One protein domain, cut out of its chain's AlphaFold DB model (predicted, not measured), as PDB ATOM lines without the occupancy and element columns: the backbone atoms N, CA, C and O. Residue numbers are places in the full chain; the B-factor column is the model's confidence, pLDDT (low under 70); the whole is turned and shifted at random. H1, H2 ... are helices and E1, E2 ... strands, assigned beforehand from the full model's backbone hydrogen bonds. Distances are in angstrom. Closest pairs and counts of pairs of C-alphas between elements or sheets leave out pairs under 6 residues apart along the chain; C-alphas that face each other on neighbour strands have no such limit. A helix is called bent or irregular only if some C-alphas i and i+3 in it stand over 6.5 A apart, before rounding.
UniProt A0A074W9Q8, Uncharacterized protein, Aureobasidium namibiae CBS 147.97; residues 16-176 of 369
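What this domain is: This is residues 16 to 176 of the 369 residues of an uncharacterized protein of Aureobasidium namibiae CBS 147.97 (UniProt A0A074W9Q8). A strongly twisted five-stranded sheet runs through the middle of the domain, with H1, H3 and H4 over one face and H2 over the other, making three layers, helices on both faces of a sheet. H5 lies off the sheet, packed on H3 and H4, while the long loop of residues 41 to 68 lies toward the opposite end. The printed part has 161 residues with five named helices and five named strands, in the order E1 H1 E2 H2 E3 E4 E5 H3 H4 H5; the sheet, E2 E1 E3 E4 E5, is mixed, and the class is mixed, helices and strands. The whole is compact, with a radius of gyration of the C-alphas of 15.3 A and spans of 44 by 35 by 30 A.

Where its parts are: Find C-alpha 16 at (113.048, 157.514, 72.510), where E1 begins, residues 16 to 19. H1 follows at residues 25 to 31, then E2 at 37 to 40. H2, residues 69 to 83, is 21.4 A long. E3 takes residues 94 to 97, E4 107 to 113, 19.6 A, and E5 124 to 130, 18.4 A. H3, residues 131 to 142, 17.6 A, begins at C-alpha 131 at (125.837, 160.697, 77.744) and is irregular: C-alphas 132 and 135 are 7.9 A apart. H4, residues 148 to 161, is 20.1 A long, and H5, residues 168 to 175, ends at (126.103, 159.011, 98.178).

How they stand to each other: Look first at E1, parallel to E2, with N 17 and O 38 at 2.8 A, and to E3, with N 95 and O 16 at 2.9 A. E1, H1 and E2 form a strand-helix-strand unit, two parallel neighbour strands with a helix between, and its crossover is right-handed; E2, H2 and E3 form a split one, E1 between the strands, also right-handed. E3, E4 and E5 form a meander, each strand the antiparallel neighbour of the one before, with N 96 and O 109 at 2.9 A and N 108 and O 129 at 2.8 A. H2 is on the sheet over E3, at a height of 8.5 A. H4 is on it over E5, at 7.6 A, with the C-alphas of Phe 127 and Arg 156 closest, 5.1 A. H3 and H4, a helical hairpin on the same face, touch at Val 141 and Ala 151, closest C-alphas 5.3 A, at a steep tilt of 44 degrees, opposite ways. H5 only just touches H3, with 3 pairs of C-alphas within 8 A, closest Ser 133 and Ser 168, 5.7 A. Every O i to N i+4 pair is within hydrogen-bond range in H1, H2, H4 and H5, and 6 of 8 in H3.

The domain as a whole: The C-alphas farthest apart are those of Asp 67 and Ala 176, 45.9 A. The printed part has no cut, and the link from E2 to H2, 28 residues, is long. Look for pLDDT under 70 at residues 41 to 46, 104, 118 to 121 and 145 to 146.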
ATOM      1  N   PRO A  16     112.814 156.782  73.740       91.50
ATOM      2  CA  PRO A  16     113.048 157.514  72.510       91.50
ATOM      3  C   PRO A  16     114.187 158.520  72.676       91.50
ATOM      4  O   PRO A  16     114.231 159.274  73.645       91.50
ATOM      5  N   VAL A  17     115.074 158.546  71.686       92.50
ATOM      6  CA  VAL A  17     116.156 159.513  71.539       92.50
ATOM      7  C   VAL A  17     115.767 160.499  70.440       92.50
ATOM      8  O   VAL A  17     115.624 160.136  69.267       92.50
ATOM      9  N   VAL A  18     115.581 161.748  70.848       91.00
ATOM     10  CA  VAL A  18     115.280 162.915  70.023       91.00
ATOM     11  C   VAL A  18     116.591 163.651  69.777       91.00
ATOM     12  O   VAL A  18     117.356 163.885  70.703       91.00
ATOM     13  N   VAL A  19     116.876 164.016  68.534       90.44
ATOM     14  CA  VAL A  19     118.103 164.741  68.181       90.44
ATOM     15  C   VAL A  19     117.693 166.133  67.727       90.44
ATOM     16  O   VAL A  19     116.969 166.216  66.753       90.44
ATOM     17  N   THR A  20     118.113 167.216  68.371       88.31
ATOM     18  CA  THR A  20     117.703 168.601  68.034       88.31
ATOM     19  C   THR A  20     118.828 169.424  67.406       88.31
ATOM     20  O   THR A  20     118.670 170.605  67.128       88.31
ATOM     21  N   THR A  21     119.975 168.800  67.128       87.06
ATOM     22  CA  THR A  21     121.098 169.419  66.409       87.06
ATOM     23  C   THR A  21     121.729 168.441  65.412       87.06
ATOM     24  O   THR A  21     121.398 167.259  65.362       87.06
ATOM     25  N   THR A  22     122.689 168.904  64.613       85.19
ATOM     26  CA  THR A  22     123.527 168.002  63.803       85.19
ATOM     27  C   THR A  22     124.539 167.275  64.691       85.19
ATOM     28  O   THR A  22     125.510 167.896  65.110       85.19
ATOM     29  N   VAL A  23     124.339 165.988  64.966       84.88
ATOM     30  CA  VAL A  23     125.224 165.158  65.806       84.88
ATOM     31  C   VAL A  23     126.052 164.205  64.935       84.88
ATOM     32  O   VAL A  23     125.553 163.697  63.931       84.88
ATOM     33  N   GLU A  24     127.315 163.975  65.300       87.38
ATOM     34  CA  GLU A  24     128.219 163.065  64.593       87.38
ATOM     35  C   GLU A  24     127.721 161.606  64.605       87.38
ATOM     36  O   GLU A  24     127.147 161.130  65.588       87.38
ATOM     37  N   GLU A  25     127.982 160.869  63.518       86.88
ATOM     38  CA  GLU A  25     127.565 159.466  63.356       86.88
ATOM     39  C   GLU A  25     128.059 158.591  64.517       86.88
ATOM     40  O   GLU A  25     127.323 157.741  65.017       86.88
ATOM     41  N   GLU A  26     129.288 158.819  64.983       87.81
ATOM     42  CA  GLU A  26     129.895 158.058  66.072       87.81
ATOM     43  C   GLU A  26     129.116 158.182  67.386       87.81
ATOM     44  O   GLU A  26     128.975 157.187  68.098       87.81
ATOM     45  N   ILE A  27     128.575 159.368  67.683       86.81
ATOM     46  CA  ILE A  27     127.785 159.624  68.894       86.81
ATOM     47  C   ILE A  27     126.427 158.926  68.787       86.81
ATOM     48  O   ILE A  27     126.004 158.250  69.722       86.81
ATOM     49  N   LEU A  28     125.772 159.011  67.624       87.75
ATOM     50  CA  LEU A  28     124.509 158.306  67.369       87.75
ATOM     51  C   LEU A  28     124.679 156.786  67.497       87.75
ATOM     52  O   LEU A  28     123.840 156.102  68.087       87.75
ATOM     53  N   LEU A  29     125.784 156.251  66.970       86.25
ATOM     54  CA  LEU A  29     126.145 154.841  67.109       86.25
ATOM     55  C   LEU A  29     126.433 154.458  68.561       86.25
ATOM     56  O   LEU A  29     126.102 153.347  68.966       86.25
ATOM     57  N   GLU A  30     127.065 155.340  69.333       85.38
ATOM     58  CA  GLU A  30     127.330 155.111  70.750       85.38
ATOM     59  C   GLU A  30     126.036 155.051  71.564       85.38
ATOM     60  O   GLU A  30     125.858 154.092  72.315       85.38
ATOM     61  N   SER A  31     125.097 155.979  71.346       82.44
ATOM     62  CA  SER A  31     123.776 155.944  71.991       82.44
ATOM     63  C   SER A  31     123.017 154.650  71.678       82.44
ATOM     64  O   SER A  31     122.435 154.040  72.566       82.44
ATOM     65  N   LEU A  32     123.083 154.165  70.435       83.94
ATOM     66  CA  LEU A  32     122.422 152.923  70.015       83.94
ATOM     67  C   LEU A  32     123.097 151.633  70.515       83.94
ATOM     68  O   LEU A  32     122.625 150.536  70.204       83.94
ATOM     69  N   ARG A  33     124.206 151.716  71.265       85.56
ATOM     70  CA  ARG A  33     124.773 150.535  71.941       85.56
ATOM     71  C   ARG A  33     123.875 150.039  73.065       85.56
ATOM     72  O   ARG A  33     123.909 148.844  73.358       85.56
ATOM     73  N   ASP A  34     123.102 150.932  73.675       86.25
ATOM     74  CA  ASP A  34     122.050 150.548  74.603       86.25
ATOM     75  C   ASP A  34     120.815 150.089  73.803       86.25
ATOM     76  O   ASP A  34     120.210 150.898  73.097       86.25
ATOM     77  N   PRO A  35     120.408 148.809  73.894       84.25
ATOM     78  CA  PRO A  35     119.263 148.289  73.146       84.25
ATOM     79  C   PRO A  35     117.916 148.900  73.566       84.25
ATOM     80  O   PRO A  35     116.918 148.696  72.866       84.25
ATOM     81  N   ALA A  36     117.861 149.598  74.706       88.12
ATOM     82  CA  ALA A  36     116.679 150.321  75.149       88.12
ATOM     83  C   ALA A  36     116.569 151.714  74.509       88.12
ATOM     84  O   ALA A  36     115.460 152.229  74.392       88.12
ATOM     85  N   LEU A  37     117.669 152.309  74.037       90.62
ATOM     86  CA  LEU A  37     117.648 153.606  73.361       90.62
ATOM     87  C   LEU A  37     117.291 153.446  71.880       90.62
ATOM     88  O   LEU A  37     117.857 152.619  71.164       90.62
ATOM     89  N   VAL A  38     116.344 154.252  71.398       89.44
ATOM     90  CA  VAL A  38     115.893 154.203  69.999       89.44
ATOM     91  C   VAL A  38     115.844 155.586  69.374       89.44
ATOM     92  O   VAL A  38     115.144 156.466  69.863       89.44
ATOM     93  N   LEU A  39     116.559 155.779  68.263       88.81
ATOM     94  CA  LEU A  39     116.519 157.043  67.533       88.81
ATOM     95  C   LEU A  39     115.169 157.181  66.838       88.81
ATOM     96  O   LEU A  39     114.750 156.313  66.060       88.81
ATOM     97  N   VAL A  40     114.511 158.297  67.120       81.88
ATOM     98  CA  VAL A  40     113.228 158.644  66.526       81.88
ATOM     99  C   VAL A  40     113.488 159.336  65.190       81.88
ATOM    100  O   VAL A  40     114.025 160.443  65.134       81.88
ATOM    101  N   GLY A  41     113.123 158.663  64.096       69.31
ATOM    102  CA  GLY A  41     112.945 159.316  62.802       69.31
ATOM    103  C   GLY A  41     111.740 160.257  62.841       69.31
ATOM    104  O   GLY A  41     110.956 160.214  63.784       69.31
ATOM    105  N   LYS A  42     111.612 161.132  61.833       64.62
ATOM    106  CA  LYS A  42     110.519 162.118  61.672       64.62
ATOM    107  C   LYS A  42     109.200 161.623  62.248       64.62
ATOM    108  O   LYS A  42     108.926 160.470  61.983       64.62
ATOM    109  N   THR A  43     108.418 162.497  62.908       59.88
ATOM    110  CA  THR A  43     107.084 162.353  63.574       59.88
ATOM    111  C   THR A  43     106.212 161.106  63.309       59.88
ATOM    112  O   THR A  43     105.367 160.757  64.128       59.88
ATOM    113  N   ASP A  44     106.407 160.415  62.195       65.00
ATOM    114  CA  ASP A  44     106.173 158.989  62.013       65.00
ATOM    115  C   ASP A  44     106.988 158.097  62.984       65.00
ATOM    116  O   ASP A  44     108.085 157.608  62.700       65.00
ATOM    117  N   LEU A  45     106.364 157.792  64.123       65.94
ATOM    118  CA  LEU A  45     106.858 156.857  65.141       65.94
ATOM    119  C   LEU A  45     107.094 155.421  64.629       65.94
ATOM    120  O   LEU A  45     107.572 154.586  65.397       65.94
ATOM    121  N   SER A  46     106.757 155.101  63.373       66.25
ATOM    122  CA  SER A  46     107.089 153.811  62.761       66.25
ATOM    123  C   SER A  46     108.540 153.727  62.271       66.25
ATOM    124  O   SER A  46     109.078 152.625  62.131       66.25
ATOM    125  N   LEU A  47     109.209 154.866  62.064       73.44
ATOM    126  CA  LEU A  47     110.605 154.941  61.630       73.44
ATOM    127  C   LEU A  47     111.556 155.005  62.831       73.44
ATOM    128  O   LEU A  47     112.191 156.024  63.100       73.44
ATOM    129  N   LEU A  48     111.665 153.888  63.552       80.62
ATOM    130  CA  LEU A  48     112.598 153.734  64.670       80.62
ATOM    131  C   LEU A  48     113.909 153.108  64.193       80.62
ATOM    132  O   LEU A  48     113.914 152.014  63.622       80.62
ATOM    133  N   ILE A  49     115.032 153.765  64.475       82.88
ATOM    134  CA  ILE A  49     116.356 153.174  64.275       82.88
ATOM    135  C   ILE A  49     116.821 152.616  65.621       82.88
ATOM    136  O   ILE A  49     117.003 153.359  66.582       82.88
ATOM    137  N   THR A  50     116.985 151.295  65.691       81.06
ATOM    138  CA  THR A  50     117.227 150.571  66.953       81.06
ATOM    139  C   THR A  50     118.488 149.706  66.934       81.06
ATOM    140  O   THR A  50     118.696 148.921  67.851       81.06
ATOM    141  N   ASP A  51     119.269 149.739  65.852       78.12
ATOM    142  CA  ASP A  51     120.458 148.896  65.685       78.12
ATOM    143  C   ASP A  51     121.593 149.715  65.072       78.12
ATOM    144  O   ASP A  51     121.429 150.304  64.003       78.12
ATOM    145  N   VAL A  52     122.760 149.675  65.718       78.88
ATOM    146  CA  VAL A  52     124.037 150.231  65.243       78.88
ATOM    147  C   VAL A  52     124.439 149.753  63.844       78.88
ATOM    148  O   VAL A  52     125.205 150.421  63.155       78.88
ATOM    149  N   LYS A  53     123.943 148.598  63.388       80.00
ATOM    150  CA  LYS A  53     124.192 148.073  62.033       80.00
ATOM    151  C   LYS A  53     123.241 148.633  60.979       80.00
ATOM    152  O   LYS A  53     123.395 148.310  59.799       80.00
ATOM    153  N   SER A  54     122.251 149.430  61.375       79.75
ATOM    154  CA  SER A  54     121.285 150.005  60.449       79.75
ATOM    155  C   SER A  54     121.979 150.937  59.460       79.75
ATOM    156  O   SER A  54     122.599 151.932  59.832       79.75
ATOM    157  N   THR A  55     121.824 150.660  58.164       80.50
ATOM    158  CA  THR A  55     122.330 151.542  57.104       80.50
ATOM    159  C   THR A  55     121.657 152.912  57.117       80.50
ATOM    160  O   THR A  55     122.202 153.848  56.542       80.50
ATOM    161  N   ALA A  56     120.498 153.036  57.778       80.38
ATOM    162  CA  ALA A  56     119.775 154.292  57.921       80.38
ATOM    163  C   ALA A  56     120.527 155.323  58.775       80.38
ATOM    164  O   ALA A  56     120.293 156.511  58.594       80.38
ATOM    165  N   ILE A  57     121.450 154.895  59.651       81.94
ATOM    166  CA  ILE A  57     122.249 155.798  60.500       81.94
ATOM    167  C   ILE A  57     123.153 156.695  59.649       81.94
ATOM    168  O   ILE A  57     123.226 157.896  59.876       81.94
ATOM    169  N   LYS A  58     123.776 156.138  58.604       79.50
ATOM    170  CA  LYS A  58     124.684 156.880  57.706       79.50
ATOM    171  C   LYS A  58     123.999 157.998  56.930       79.50
ATOM    172  O   LYS A  58     124.648 158.914  56.439       79.50
ATOM    173  N   THR A  59     122.691 157.871  56.752       79.25
ATOM    174  CA  THR A  59     121.848 158.855  56.075       79.25
ATOM    175  C   THR A  59     120.899 159.534  57.054       79.25
ATOM    176  O   THR A  59     119.943 160.172  56.615       79.25
ATOM    177  N   PHE A  60     121.102 159.347  58.362       82.38
ATOM    178  CA  PHE A  60     120.226 159.913  59.368       82.38
ATOM    179  C   PHE A  60     120.361 161.428  59.330       82.38
ATOM    180  O   PHE A  60     121.452 161.985  59.430       82.38
ATOM    181  N   GLN A  61     119.223 162.082  59.178       78.62
ATOM    182  CA  GLN A  61     119.085 163.505  59.396       78.62
ATOM    183  C   GLN A  61     118.104 163.661  60.536       78.62
ATOM    184  O   GLN A  61     117.049 163.015  60.535       78.62
ATOM    185  N   SER A  62     118.470 164.494  61.508       82.25
ATOM    186  CA  SER A  62     117.528 164.831  62.556       82.25
ATOM    187  C   SER A  62     116.279 165.451  61.915       82.25
ATOM    188  O   SER A  62     116.401 166.388  61.124       82.25
ATOM    189  N   PRO A  63     115.082 164.963  62.263       76.88
ATOM    190  CA  PRO A  63     113.839 165.558  61.803       76.88
ATOM    191  C   PRO A  63     113.394 166.756  62.655       76.88
ATOM    192  O   PRO A  63     112.309 167.276  62.414       76.88
ATOM    193  N   PHE A  64     114.181 167.138  63.664       82.06
ATOM    194  CA  PHE A  64     113.902 168.228  64.604       82.06
ATOM    195  C   PHE A  64     114.896 169.387  64.441       82.06
ATOM    196  O   PHE A  64     115.000 170.230  65.324       82.06
ATOM    197  N   VAL A  65     115.666 169.399  63.348       81.31
ATOM    198  CA  VAL A  65     116.623 170.458  63.018       81.31
ATOM    199  C   VAL A  65     116.098 171.213  61.808       81.31
ATOM    200  O   VAL A  65     116.114 170.683  60.694       81.31
ATOM    201  N   PHE A  66     115.656 172.445  62.035       78.12
ATOM    202  CA  PHE A  66     115.211 173.375  61.000       78.12
ATOM    203  C   PHE A  66     116.006 174.680  61.080       78.12
ATOM    204  O   PHE A  66     116.602 174.994  62.110       78.12
ATOM    205  N   ASP A  67     116.004 175.447  59.987       77.69
ATOM    206  CA  ASP A  67     116.582 176.797  59.975       77.69
ATOM    207  C   ASP A  67     115.753 177.774  60.842       77.69
ATOM    208  O   ASP A  67     116.272 178.801  61.282       77.69
ATOM    209  N   ASP A  68     114.479 177.447  61.101       82.12
ATOM    210  CA  ASP A  68     113.558 178.200  61.953       82.12
ATOM    211  C   ASP A  68     113.360 177.501  63.317       82.12
ATOM    212  O   ASP A  68     113.046 176.308  63.408       82.12
ATOM    213  N   PHE A  69     113.546 178.258  64.401       77.81
ATOM    214  CA  PHE A  69     113.378 177.769  65.772       77.81
ATOM    215  C   PHE A  69     111.935 177.332  66.068       77.81
ATOM    216  O   PHE A  69     111.727 176.293  66.693       77.81
ATOM    217  N   MET A  70     110.935 178.074  65.581       82.69
ATOM    218  CA  MET A  70     109.523 177.757  65.810       82.69
ATOM    219  C   MET A  70     109.138 176.431  65.156       82.69
ATOM    220  O   MET A  70     108.435 175.637  65.773       82.69
ATOM    221  N   GLU A  71     109.654 176.144  63.958       82.81
ATOM    222  CA  GLU A  71     109.431 174.852  63.292       82.81
ATOM    223  C   GLU A  71     110.022 173.683  64.099       82.81
ATOM    224  O   GLU A  71     109.421 172.609  64.188       82.81
ATOM    225  N   SER A  72     111.176 173.895  64.741       80.75
ATOM    226  CA  SER A  72     111.804 172.893  65.613       80.75
ATOM    227  C   SER A  72     110.958 172.625  66.866       80.75
ATOM    228  O   SER A  72     110.751 171.464  67.236       80.75
ATOM    229  N   CYS A  73     110.396 173.676  67.470       81.81
ATOM    230  CA  CYS A  73     109.461 173.576  68.593       81.81
ATOM    231  C   CYS A  73     108.166 172.840  68.204       81.81
ATOM    232  O   CYS A  73     107.766 171.900  68.890       81.81
ATOM    233  N   GLU A  74     107.547 173.190  67.071       86.06
ATOM    234  CA  GLU A  74     106.335 172.524  66.563       86.06
ATOM    235  C   GLU A  74     106.572 171.031  66.273       86.06
ATOM    236  O   GLU A  74     105.716 170.177  66.545       86.06
ATOM    237  N   ALA A  75     107.749 170.683  65.742       84.38
ATOM    238  CA  ALA A  75     108.130 169.295  65.495       84.38
ATOM    239  C   ALA A  75     108.269 168.495  66.801       84.38
ATOM    240  O   ALA A  75     107.787 167.356  66.878       84.38
ATOM    241  N   LEU A  76     108.886 169.086  67.831       85.06
ATOM    242  CA  LEU A  76     108.989 168.482  69.158       85.06
ATOM    243  C   LEU A  76     107.602 168.312  69.792       85.06
ATOM    244  O   LEU A  76     107.268 167.218  70.240       85.06
ATOM    245  N   GLU A  77     106.751 169.338  69.748       87.38
ATOM    246  CA  GLU A  77     105.379 169.276  70.264       87.38
ATOM    247  C   GLU A  77     104.548 168.176  69.579       87.38
ATOM    248  O   GLU A  77     103.824 167.406  70.230       87.38
ATOM    249  N   THR A  78     104.695 168.048  68.259       87.50
ATOM    250  CA  THR A  78     104.054 166.988  67.475       87.50
ATOM    251  C   THR A  78     104.518 165.608  67.938       87.50
ATOM    252  O   THR A  78     103.691 164.716  68.140       87.50
ATOM    253  N   PHE A  79     105.824 165.423  68.156       87.75
ATOM    254  CA  PHE A  79     106.372 164.177  68.696       87.75
ATOM    255  C   PHE A  79     105.825 163.865  70.098       87.75
ATOM    256  O   PHE A  79     105.353 162.750  70.339       87.75
ATOM    257  N   MET A  80     105.823 164.851  70.995       87.38
ATOM    258  CA  MET A  80     105.335 164.710  72.370       87.38
ATOM    259  C   MET A  80     103.855 164.326  72.419       87.38
ATOM    260  O   MET A  80     103.437 163.535  73.262       87.38
ATOM    261  N   SER A  81     103.062 164.820  71.471       86.81
ATOM    262  CA  SER A  81     101.649 164.462  71.338       86.81
ATOM    263  C   SER A  81     101.459 163.073  70.713       86.81
ATOM    264  O   SER A  81     100.602 162.301  71.144       86.81
ATOM    265  N   ALA A  82     102.279 162.712  69.721       82.75
ATOM    266  CA  ALA A  82     102.184 161.428  69.032       82.75
ATOM    267  C   ALA A  82     102.623 160.245  69.912       82.75
ATOM    268  O   ALA A  82     102.005 159.176  69.854       82.75
ATOM    269  N   ARG A  83     103.674 160.406  70.734       83.62
ATOM    270  CA  ARG A  83     104.278 159.304  71.513       83.62
ATOM    271  C   ARG A  83     103.311 158.647  72.499       83.62
ATOM    272  O   ARG A  83     103.410 157.445  72.718       83.62
ATOM    273  N   VAL A  84     102.317 159.392  72.989       76.75
ATOM    274  CA  VAL A  84     101.229 158.896  73.858       76.75
ATOM    275  C   VAL A  84     100.448 157.745  73.205       76.75
ATOM    276  O   VAL A  84      99.884 156.889  73.882       76.75
ATOM    277  N   SER A  85     100.429 157.680  71.871       74.12
ATOM    278  CA  SER A  85      99.761 156.609  71.123       74.12
ATOM    279  C   SER A  85     100.654 155.396  70.815       74.12
ATOM    280  O   SER A  85     100.149 154.362  70.369       74.12
ATOM    281  N   SER A  86     101.965 155.480  71.070       78.12
ATOM    282  CA  SER A  86     102.908 154.388  70.813       78.12
ATOM    283  C   SER A  86     102.912 153.368  71.949       78.12
ATOM    284  O   SER A  86     102.956 153.726  73.124       78.12
ATOM    285  N   LYS A  87     102.886 152.079  71.592       76.81
ATOM    286  CA  LYS A  87     102.952 150.951  72.544       76.81
ATOM    287  C   LYS A  87     104.365 150.418  72.778       76.81
ATOM    288  O   LYS A  87     104.546 149.561  73.642       76.81
ATOM    289  N   ASP A  88     105.319 150.858  71.963       80.94
ATOM    290  CA  ASP A  88     106.682 150.326  71.953       80.94
ATOM    291  C   ASP A  88     107.705 151.325  72.511       80.94
ATOM    292  O   ASP A  88     108.837 150.933  72.772       80.94
ATOM    293  N   LEU A  89     107.304 152.585  72.714       83.38
ATOM    294  CA  LEU A  89     108.111 153.636  73.332       83.38
ATOM    295  C   LEU A  89     107.623 153.913  74.754       83.38
ATOM    296  O   LEU A  89     106.425 153.825  75.029       83.38
ATOM    297  N   SER A  90     108.545 154.308  75.630       82.12
ATOM    298  CA  SER A  90     108.188 154.947  76.891       82.12
ATOM    299  C   SER A  90     107.361 156.200  76.602       82.12
ATOM    300  O   SER A  90     107.723 157.029  75.765       82.12
ATOM    301  N   GLN A  91     106.224 156.310  77.285       80.38
ATOM    302  CA  GLN A  91     105.363 157.494  77.237       80.38
ATOM    303  C   GLN A  91     105.798 158.545  78.265       80.38
ATOM    304  O   GLN A  91     105.350 159.687  78.211       80.38
ATOM    305  N   GLU A  92     106.682 158.153  79.182       86.31
ATOM    306  CA  GLU A  92     107.080 158.931  80.346       86.31
ATOM    307  C   GLU A  92     108.358 159.715  80.032       86.31
ATOM    308  O   GLU A  92     108.335 160.948  80.033       86.31
ATOM    309  N   PHE A  93     109.428 159.021  79.626       89.56
ATOM    310  CA  PHE A  93     110.767 159.600  79.459       89.56
ATOM    311  C   PHE A  93     111.239 159.619  78.011       89.56
ATOM    312  O   PHE A  93     110.881 158.760  77.205       89.56
ATOM    313  N   PHE A  94     112.098 160.580  77.697       91.94
ATOM    314  CA  PHE A  94     112.819 160.660  76.435       91.94
ATOM    315  C   PHE A  94     114.188 161.308  76.642       91.94
ATOM    316  O   PHE A  94     114.405 162.048  77.603       91.94
ATOM    317  N   VAL A  95     115.118 160.992  75.746       94.50
ATOM    318  CA  VAL A  95     116.485 161.514  75.754       94.50
ATOM    319  C   VAL A  95     116.622 162.527  74.629       94.50
ATOM    320  O   VAL A  95     116.177 162.260  73.514       94.50
ATOM    321  N   ILE A  96     117.255 163.664  74.896       93.62
ATOM    322  CA  ILE A  96     117.480 164.720  73.908       93.62
ATOM    323  C   ILE A  96     118.975 164.888  73.678       93.62
ATOM    324  O   ILE A  96     119.724 165.163  74.618       93.62
ATOM    325  N   LEU A  97     119.391 164.733  72.424       93.38
ATOM    326  CA  LEU A  97     120.730 165.051  71.949       93.38
ATOM    327  C   LEU A  97     120.706 166.426  71.278       93.38
ATOM    328  O   LEU A  97     120.130 166.584  70.201       93.38
ATOM    329  N   ASP A  98     121.335 167.406  71.909       91.00
ATOM    330  CA  ASP A  98     121.364 168.805  71.488       91.00
ATOM    331  C   ASP A  98     122.805 169.277  71.236       91.00
ATOM    332  O   ASP A  98     123.739 168.480  71.097       91.00
ATOM    333  N   GLU A  99     123.011 170.583  71.098       88.44
ATOM    334  CA  GLU A  99     124.334 171.172  70.865       88.44
ATOM    335  C   GLU A  99     125.390 170.813  71.919       88.44
ATOM    336  O   GLU A  99     126.571 170.722  71.570       88.44
ATOM    337  N   TYR A 100     124.981 170.509  73.156       89.75
ATOM    338  CA  TYR A 100     125.860 170.101  74.259       89.75
ATOM    339  C   TYR A 100     126.193 168.606  74.250       89.75
ATOM    340  O   TYR A 100     127.005 168.128  75.053       89.75
ATOM    341  N   THR A 101     125.624 167.851  73.312       90.44
ATOM    342  CA  THR A 101     126.038 166.473  73.032       90.44
ATOM    343  C   THR A 101     127.363 166.418  72.279       90.44
ATOM    344  O   THR A 101     128.039 165.394  72.296       90.44
ATOM    345  N   LYS A 102     127.804 167.523  71.673       82.88
ATOM    346  CA  LYS A 102     129.068 167.563  70.930       82.88
ATOM    347  C   LYS A 102     130.249 167.868  71.851       82.88
ATOM    348  O   LYS A 102     130.155 168.644  72.799       82.88
ATOM    349  N   GLY A 103     131.417 167.315  71.526       73.38
ATOM    350  CA  GLY A 103     132.692 167.681  72.153       73.38
ATOM    351  C   GLY A 103     133.283 166.634  73.101       73.38
ATOM    352  O   GLY A 103     132.983 165.449  73.034       73.38
ATOM    353  N   LYS A 104     134.224 167.062  73.957       69.81
ATOM    354  CA  LYS A 104     135.065 166.150  74.769       69.81
ATOM    355  C   LYS A 104     134.353 165.535  75.977       69.81
ATOM    356  O   LYS A 104     134.873 164.582  76.551       69.81
ATOM    357  N   LYS A 105     133.240 166.127  76.402       83.31
ATOM    358  CA  LYS A 105     132.395 165.664  77.505       83.31
ATOM    359  C   LYS A 105     130.942 165.727  77.028       83.31
ATOM    360  O   LYS A 105     130.286 166.727  77.299       83.31
ATOM    361  N   PRO A 106     130.506 164.750  76.220       90.06
ATOM    362  CA  PRO A 106     129.182 164.770  75.616       90.06
ATOM    363  C   PRO A 106     128.104 164.629  76.692       90.06
ATOM    364  O   PRO A 106     128.188 163.764  77.565       90.06
ATOM    365  N   THR A 107     127.084 165.478  76.619       93.81
ATOM    366  CA  THR A 107     125.940 165.456  77.537       93.81
ATOM    367  C   THR A 107     124.623 165.393  76.772       93.81
ATOM    368  O   THR A 107     124.559 165.698  75.583       93.81
ATOM    369  N   CYS A 108     123.552 165.002  77.440       94.69
ATOM    370  CA  CYS A 108     122.202 164.954  76.886       94.69
ATOM    371  C   CYS A 108     121.184 165.344  77.955       94.69
ATOM    372  O   CYS A 108     121.499 165.343  79.146       94.69
ATOM    373  N   GLN A 109     119.953 165.634  77.553       95.56
ATOM    374  CA  GLN A 109     118.860 165.838  78.504       95.56
ATOM    375  C   GLN A 109     118.075 164.543  78.671       95.56
ATOM    376  O   GLN A 109     117.811 163.849  77.689       95.56
ATOM    377  N   ILE A 110     117.678 164.239  79.902       95.56
ATOM    378  CA  ILE A 110     116.625 163.261  80.184       95.56
ATOM    379  C   ILE A 110     115.402 164.057  80.603       95.56
ATOM    380  O   ILE A 110     115.475 164.856  81.539       95.56
ATOM    381  N   ALA A 111     114.304 163.861  79.883       94.06
ATOM    382  CA  ALA A 111     113.142 164.725  79.960       94.06
ATOM    383  C   ALA A 111     111.823 163.948  80.048       94.06
ATOM    384  O   ALA A 111     111.713 162.806  79.590       94.06
ATOM    385  N   ILE A 112     110.813 164.613  80.604       91.75
ATOM    386  CA  ILE A 112     109.395 164.237  80.568       91.75
ATOM    387  C   ILE A 112     108.570 165.348  79.901       91.75
ATOM    388  O   ILE A 112     109.084 166.439  79.649       91.75
ATOM    389  N   ASP A 113     107.301 165.075  79.582       88.94
ATOM    390  CA  ASP A 113     106.393 166.102  79.044       88.94
ATOM    391  C   ASP A 113     106.125 167.173  80.102       88.94
ATOM    392  O   ASP A 113     105.566 166.868  81.156       88.94
ATOM    393  N   GLY A 114     106.548 168.407  79.826       84.50
ATOM    394  CA  GLY A 114     106.428 169.526  80.759       84.50
ATOM    395  C   GLY A 114     105.076 170.237  80.696       84.50
ATOM    396  O   GLY A 114     104.706 170.925  81.644       84.50
ATOM    397  N   ARG A 115     104.289 170.027  79.627       84.81
ATOM    398  CA  ARG A 115     103.080 170.821  79.319       84.81
ATOM    399  C   ARG A 115     101.939 170.672  80.332       84.81
ATOM    400  O   ARG A 115     100.980 171.434  80.284       84.81
ATOM    401  N   GLY A 116     102.007 169.674  81.212       76.50
ATOM    402  CA  GLY A 116     101.029 169.436  82.277       76.50
ATOM    403  C   GLY A 116     101.492 169.845  83.677       76.50
ATOM    404  O   GLY A 116     100.789 169.540  84.636       76.50
ATOM    405  N   ILE A 117     102.668 170.464  83.815       80.69
ATOM    406  CA  ILE A 117     103.271 170.799  85.112       80.69
ATOM    407  C   ILE A 117     103.025 172.285  85.401       80.69
ATOM    408  O   ILE A 117     103.607 173.145  84.738       80.69
ATOM    409  N   GLU A 118     102.161 172.561  86.389       67.25
ATOM    410  CA  GLU A 118     101.567 173.885  86.670       67.25
ATOM    411  C   GLU A 118     102.596 175.031  86.793       67.25
ATOM    412  O   GLU A 118     102.318 176.143  86.343       67.25
ATOM    413  N   ASP A 119     103.797 174.755  87.313       65.56
ATOM    414  CA  ASP A 119     104.809 175.772  87.659       65.56
ATOM    415  C   ASP A 119     105.969 175.915  86.667       65.56
ATOM    416  O   ASP A 119     106.886 176.714  86.883       65.56
ATOM    417  N   ILE A 120     105.959 175.116  85.601       68.31
ATOM    418  CA  ILE A 120     107.038 175.091  84.613       68.31
ATOM    419  C   ILE A 120     106.513 175.597  83.279       68.31
ATOM    420  O   ILE A 120     107.176 176.420  82.667       68.31
ATOM    421  N   ASN A 121     105.316 175.171  82.849       68.50
ATOM    422  CA  ASN A 121     104.697 175.571  81.573       68.50
ATOM    423  C   ASN A 121     105.637 175.511  80.343       68.50
ATOM    424  O   ASN A 121     105.362 176.142  79.324       68.50
ATOM    425  N   GLU A 122     106.710 174.718  80.408       81.00
ATOM    426  CA  GLU A 122     107.646 174.482  79.309       81.00
ATOM    427  C   GLU A 122     107.257 173.216  78.534       81.00
ATOM    428  O   GLU A 122     106.597 172.313  79.057       81.00
ATOM    429  N   MET A 123     107.713 173.096  77.282       82.62
ATOM    430  CA  MET A 123     107.472 171.892  76.467       82.62
ATOM    431  C   MET A 123     107.997 170.608  77.127       82.62
ATOM    432  O   MET A 123     107.446 169.523  76.928       82.62
ATOM    433  N   GLN A 124     109.059 170.726  77.920       87.69
ATOM    434  CA  GLN A 124     109.718 169.607  78.571       87.69
ATOM    435  C   GLN A 124     110.177 169.975  79.973       87.69
ATOM    436  O   GLN A 124     110.528 171.125  80.237       87.69
ATOM    437  N   PHE A 125     110.232 168.966  80.837       90.62
ATOM    438  CA  PHE A 125     110.866 169.078  82.140       90.62
ATOM    439  C   PHE A 125     112.032 168.104  82.243       90.62
ATOM    440  O   PHE A 125     111.839 166.900  82.053       90.62
ATOM    441  N   SER A 126     113.240 168.618  82.478       94.06
ATOM    442  CA  SER A 126     114.464 167.852  82.242       94.06
ATOM    443  C   SER A 126     115.559 168.052  83.289       94.06
ATOM    444  O   SER A 126     115.570 169.007  84.073       94.06
ATOM    445  N   PHE A 127     116.516 167.121  83.280       95.19
ATOM    446  CA  PHE A 127     117.835 167.296  83.883       95.19
ATOM    447  C   PHE A 127     118.939 166.929  82.889       95.19
ATOM    448  O   PHE A 127     118.757 166.082  82.006       95.19
ATOM    449  N   ARG A 128     120.102 167.566  83.044       95.75
ATOM    450  CA  ARG A 128     121.278 167.319  82.209       95.75
ATOM    451  C   ARG A 128     122.058 166.100  82.714       95.75
ATOM    452  O   ARG A 128     122.326 165.976  83.908       95.75
ATOM    453  N   CYS A 129     122.436 165.209  81.803       96.38
ATOM    454  CA  CYS A 129     123.100 163.938  82.085       96.38
ATOM    455  C   CYS A 129     124.343 163.754  81.200       96.38
ATOM    456  O   CYS A 129     124.359 164.164  80.038       96.38
ATOM    457  N   ASP A 130     125.390 163.140  81.744       95.00
ATOM    458  CA  ASP A 130     126.526 162.641  80.972       95.00
ATOM    459  C   ASP A 130     126.025 161.534  80.042       95.00
ATOM    460  O   ASP A 130     125.379 160.583  80.493       95.00
ATOM    461  N   LEU A 131     126.332 161.639  78.747       93.06
ATOM    462  CA  LEU A 131     125.837 160.697  77.744       93.06
ATOM    463  C   LEU A 131     126.220 159.245  78.081       93.06
ATOM    464  O   LEU A 131     125.461 158.316  77.808       93.06
ATOM    465  N   SER A 132     127.371 159.046  78.727       92.69
ATOM    466  CA  SER A 132     127.845 157.724  79.146       92.69
ATOM    467  C   SER A 132     127.074 157.115  80.325       92.69
ATOM    468  O   SER A 132     127.258 155.937  80.611       92.69
ATOM    469  N   SER A 133     126.236 157.901  81.010       95.06
ATOM    470  CA  SER A 133     125.469 157.511  82.204       95.06
ATOM    471  C   SER A 133     123.950 157.484  81.972       95.06
ATOM    472  O   SER A 133     123.180 157.411  82.931       95.06
ATOM    473  N   VAL A 134     123.494 157.589  80.716       94.38
ATOM    474  CA  VAL A 134     122.063 157.697  80.371       94.38
ATOM    475  C   VAL A 134     121.252 156.514  80.881       94.38
ATOM    476  O   VAL A 134     120.177 156.713  81.441       94.38
ATOM    477  N   HIS A 135     121.767 155.297  80.718       92.69
ATOM    478  CA  HIS A 135     121.069 154.086  81.135       92.69
ATOM    479  C   HIS A 135     120.826 154.071  82.651       92.69
ATOM    480  O   HIS A 135     119.714 153.844  83.123       92.69
ATOM    481  N   GLU A 136     121.868 154.355  83.434       94.25
ATOM    482  CA  GLU A 136     121.801 154.423  84.891       94.25
ATOM    483  C   GLU A 136     120.880 155.547  85.361       94.25
ATOM    484  O   GLU A 136     120.125 155.358  86.314       94.25
ATOM    485  N   ALA A 137     120.912 156.693  84.683       94.56
ATOM    486  CA  ALA A 137     120.055 157.826  84.991       94.56
ATOM    487  C   ALA A 137     118.572 157.497  84.766       94.56
ATOM    488  O   ALA A 137     117.752 157.771  85.640       94.56
ATOM    489  N   LEU A 138     118.224 156.865  83.640       92.81
ATOM    490  CA  LEU A 138     116.850 156.442  83.341       92.81
ATOM    491  C   LEU A 138     116.341 155.429  84.373       92.81
ATOM    492  O   LEU A 138     115.264 155.619  84.937       92.81
ATOM    493  N   ASN A 139     117.155 154.428  84.721       90.88
ATOM    494  CA  ASN A 139     116.820 153.474  85.783       90.88
ATOM    495  C   ASN A 139     116.626 154.159  87.149       90.88
ATOM    496  O   ASN A 139     115.747 153.777  87.923       90.88
ATOM    497  N   ALA A 140     117.442 155.170  87.464       90.94
ATOM    498  CA  ALA A 140     117.321 155.921  88.710       90.94
ATOM    499  C   ALA A 140     116.006 156.713  88.774       90.94
ATOM    500  O   ALA A 140     115.379 156.760  89.834       90.94
ATOM    501  N   VAL A 141     115.554 157.280  87.652       90.69
ATOM    502  CA  VAL A 141     114.251 157.955  87.560       90.69
ATOM    503  C   VAL A 141     113.103 156.949  87.729       90.69
ATOM    504  O   VAL A 141     112.222 157.173  88.556       90.69
ATOM    505  N   GLU A 142     113.144 155.808  87.032       88.06
ATOM    506  CA  GLU A 142     112.117 154.750  87.119       88.06
ATOM    507  C   GLU A 142     111.998 154.126  88.519       88.06
ATOM    508  O   GLU A 142     110.946 153.609  88.898       88.06
ATOM    509  N   SER A 143     113.061 154.195  89.327       85.12
ATOM    510  CA  SER A 143     113.053 153.678  90.699       85.12
ATOM    511  C   SER A 143     112.182 154.483  91.675       85.12
ATOM    512  O   SER A 143     111.907 154.001  92.777       85.12
ATOM    513  N   VAL A 144     111.731 155.684  91.289       82.06
ATOM    514  CA  VAL A 144     110.899 156.578  92.108       82.06
ATOM    515  C   VAL A 144     109.411 156.357  91.763       82.06
ATOM    516  O   VAL A 144     108.937 156.820  90.731       82.06
ATOM    517  N   PRO A 145     108.620 155.672  92.612       58.78
ATOM    518  CA  PRO A 145     107.409 154.973  92.165       58.78
ATOM    519  C   PRO A 145     106.122 155.821  92.103       58.78
ATOM    520  O   PRO A 145     105.034 155.253  92.164       58.78
ATOM    521  N   THR A 146     106.187 157.157  92.074       69.06
ATOM    522  CA  THR A 146     104.988 157.975  92.390       69.06
ATOM    523  C   THR A 146     104.784 159.235  91.563       69.06
ATOM    524  O   THR A 146     103.660 159.471  91.131       69.06
ATOM    525  N   ASP A 147     105.822 160.029  91.325       84.19
ATOM    526  CA  ASP A 147     105.689 161.300  90.613       84.19
ATOM    527  C   ASP A 147     106.918 161.521  89.728       84.19
ATOM    528  O   ASP A 147     108.046 161.615  90.213       84.19
ATOM    529  N   LEU A 148     106.685 161.571  88.416       85.69
ATOM    530  CA  LEU A 148     107.731 161.756  87.415       85.69
ATOM    531  C   LEU A 148     108.417 163.115  87.566       85.69
ATOM    532  O   LEU A 148     109.635 163.203  87.421       85.69
ATOM    533  N   SER A 149     107.659 164.163  87.900       84.81
ATOM    534  CA  SER A 149     108.221 165.492  88.129       84.81
ATOM    535  C   SER A 149     109.123 165.484  89.364       84.81
ATOM    536  O   SER A 149     110.257 165.958  89.310       84.81
ATOM    537  N   LEU A 150     108.703 164.822  90.447       85.38
ATOM    538  CA  LEU A 150     109.545 164.608  91.623       85.38
ATOM    539  C   LEU A 150     110.811 163.810  91.279       85.38
ATOM    540  O   LEU A 150     111.901 164.174  91.716       85.38
ATOM    541  N   ALA A 151     110.694 162.747  90.482       89.38
ATOM    542  CA  ALA A 151     111.833 161.931  90.075       89.38
ATOM    543  C   ALA A 151     112.874 162.754  89.290       89.38
ATOM    544  O   ALA A 151     114.065 162.701  89.612       89.38
ATOM    545  N   ILE A 152     112.425 163.578  88.334       91.31
ATOM    546  CA  ILE A 152     113.277 164.517  87.585       91.31
ATOM    547  C   ILE A 152     113.902 165.565  88.516       91.31
ATOM    548  O   ILE A 152     115.112 165.782  88.449       91.31
ATOM    549  N   ARG A 153     113.135 166.161  89.443       89.12
ATOM    550  CA  ARG A 153     113.649 167.132  90.433       89.12
ATOM    551  C   ARG A 153     114.749 166.538  91.306       89.12
ATOM    552  O   ARG A 153     115.782 167.176  91.502       89.12
ATOM    553  N   LEU A 154     114.560 165.313  91.796       90.38
ATOM    554  CA  LEU A 154     115.568 164.611  92.592       90.38
ATOM    555  C   LEU A 154     116.864 164.420  91.798       90.38
ATOM    556  O   LEU A 154     117.936 164.772  92.293       90.38
ATOM    557  N   ARG A 155     116.773 163.938  90.549       94.19
ATOM    558  CA  ARG A 155     117.956 163.777  89.689       94.19
ATOM    559  C   ARG A 155     118.608 165.113  89.342       94.19
ATOM    560  O   ARG A 155     119.831 165.199  89.284       94.19
ATOM    561  N   ARG A 156     117.827 166.178  89.169       93.06
ATOM    562  CA  ARG A 156     118.356 167.527  88.943       93.06
ATOM    563  C   ARG A 156     119.129 168.048  90.153       93.06
ATOM    564  O   ARG A 156     120.229 168.566  89.990       93.06
ATOM    565  N   ASN A 157     118.600 167.871  91.362       93.44
ATOM    566  CA  ASN A 157     119.306 168.243  92.588       93.44
ATOM    567  C   ASN A 157     120.626 167.472  92.732       93.44
ATOM    568  O   ASN A 157     121.648 168.061  93.082       93.44
ATOM    569  N   GLU A 158     120.627 166.172  92.423       95.12
ATOM    570  CA  GLU A 158     121.857 165.376  92.366       95.12
ATOM    571  C   GLU A 158     122.842 165.932  91.339       95.12
ATOM    572  O   GLU A 158     124.003 166.143  91.681       95.12
ATOM    573  N   ALA A 159     122.380 166.229  90.118       95.94
ATOM    574  CA  ALA A 159     123.195 166.823  89.061       95.94
ATOM    575  C   ALA A 159     123.872 168.115  89.540       95.94
ATOM    576  O   ALA A 159     125.087 168.252  89.416       95.94
ATOM    577  N   VAL A 160     123.116 169.023  90.168       95.69
ATOM    578  CA  VAL A 160     123.625 170.284  90.736       95.69
ATOM    579  C   VAL A 160     124.717 170.039  91.780       95.69
ATOM    580  O   VAL A 160     125.771 170.680  91.716       95.69
ATOM    581  N   MET A 161     124.501 169.087  92.694       94.50
ATOM    582  CA  MET A 161     125.479 168.717  93.726       94.50
ATOM    583  C   MET A 161     126.751 168.082  93.155       94.50
ATOM    584  O   MET A 161     127.794 168.160  93.791       94.50
ATOM    585  N   VAL A 162     126.697 167.487  91.958       94.25
ATOM    586  CA  VAL A 162     127.871 166.882  91.299       94.25
ATOM    587  C   VAL A 162     128.441 167.719  90.147       94.25
ATOM    588  O   VAL A 162     129.201 167.203  89.320       94.25
ATOM    589  N   GLY A 163     128.135 169.019  90.118       92.25
ATOM    590  CA  GLY A 163     128.737 169.982  89.188       92.25
ATOM    591  C   GLY A 163     127.865 170.378  87.993       92.25
ATOM    592  O   GLY A 163     128.396 170.890  87.015       92.25
ATOM    593  N   GLY A 164     126.553 170.147  88.060       92.69
ATOM    594  CA  GLY A 164     125.548 170.555  87.066       92.69
ATOM    595  C   GLY A 164     125.075 169.432  86.139       92.69
ATOM    596  O   GLY A 164     123.943 169.464  85.670       92.69
ATOM    597  N   VAL A 165     125.895 168.397  85.931       94.75
ATOM    598  CA  VAL A 165     125.597 167.288  85.011       94.75
ATOM    599  C   VAL A 165     125.556 165.969  85.770       94.75
ATOM    600  O   VAL A 165     126.543 165.562  86.386       94.75
ATOM    601  N   TRP A 166     124.424 165.271  85.694       97.00
ATOM    602  CA  TRP A 166     124.250 163.975  86.336       97.00
ATOM    603  C   TRP A 166     125.206 162.947  85.731       97.00
ATOM    604  O   TRP A 166     125.244 162.753  84.520       97.00
ATOM    605  N   SER A 167     125.969 162.257  86.570       96.19
ATOM    606  CA  SER A 167     126.786 161.122  86.140       96.19
ATOM    607  C   SER A 167     126.792 160.068  87.230       96.19
ATOM    608  O   SER A 167     127.000 160.384  88.406       96.19
ATOM    609  N   SER A 168     126.606 158.807  86.843       96.06
ATOM    610  CA  SER A 168     126.452 157.705  87.797       96.06
ATOM    611  C   SER A 168     127.641 157.643  88.759       96.06
ATOM    612  O   SER A 168     127.482 157.672  89.976       96.06
ATOM    613  N   GLY A 169     128.863 157.701  88.218       96.25
ATOM    614  CA  GLY A 169     130.074 157.647  89.030       96.25
ATOM    615  C   GLY A 169     130.251 158.829  89.990       96.25
ATOM    616  O   GLY A 169     130.873 158.650  91.037       96.25
ATOM    617  N   ALA A 170     129.762 160.032  89.664       95.00
ATOM    618  CA  ALA A 170     129.835 161.170  90.583       95.00
ATOM    619  C   ALA A 170     128.751 161.106  91.657       95.00
ATOM    620  O   ALA A 170     129.057 161.344  92.823       95.00
ATOM    621  N   VAL A 171     127.535 160.701  91.292       95.75
ATOM    622  CA  VAL A 171     126.430 160.520  92.240       95.75
ATOM    623  C   VAL A 171     126.743 159.411  93.237       95.75
ATOM    624  O   VAL A 171     126.630 159.632  94.436       95.75
ATOM    625  N   THR A 172     127.292 158.276  92.799       95.62
ATOM    626  CA  THR A 172     127.755 157.228  93.725       95.62
ATOM    627  C   THR A 172     128.828 157.735  94.694       95.62
ATOM    628  O   THR A 172     128.869 157.313  95.848       95.62
ATOM    629  N   ARG A 173     129.716 158.645  94.262       94.06
ATOM    630  CA  ARG A 173     130.698 159.259  95.173       94.06
ATOM    631  C   ARG A 173     130.029 160.177  96.190       94.06
ATOM    632  O   ARG A 173     130.425 160.126  97.348       94.06
ATOM    633  N   LEU A 174     129.047 160.970  95.761       91.94
ATOM    634  CA  LEU A 174     128.249 161.830  96.633       91.94
ATOM    635  C   LEU A 174     127.501 161.002  97.690       91.94
ATOM    636  O   LEU A 174     127.600 161.287  98.876       91.94
ATOM    637  N   GLU A 175     126.826 159.927  97.280       90.00
ATOM    638  CA  GLU A 175     126.103 159.011  98.178       90.00
ATOM    639  C   GLU A 175     127.024 158.289  99.172       90.00
ATOM    640  O   GLU A 175     126.607 157.935 100.274       90.00
ATOM    641  N   ALA A 176     128.285 158.065  98.794       90.88
ATOM    642  CA  ALA A 176     129.293 157.462  99.657       90.88
ATOM    643  C   ALA A 176     129.930 158.456 100.647       90.88
ATOM    644  O   ALA A 176     130.729 158.032 101.491       90.88
TER     645      ALA A 176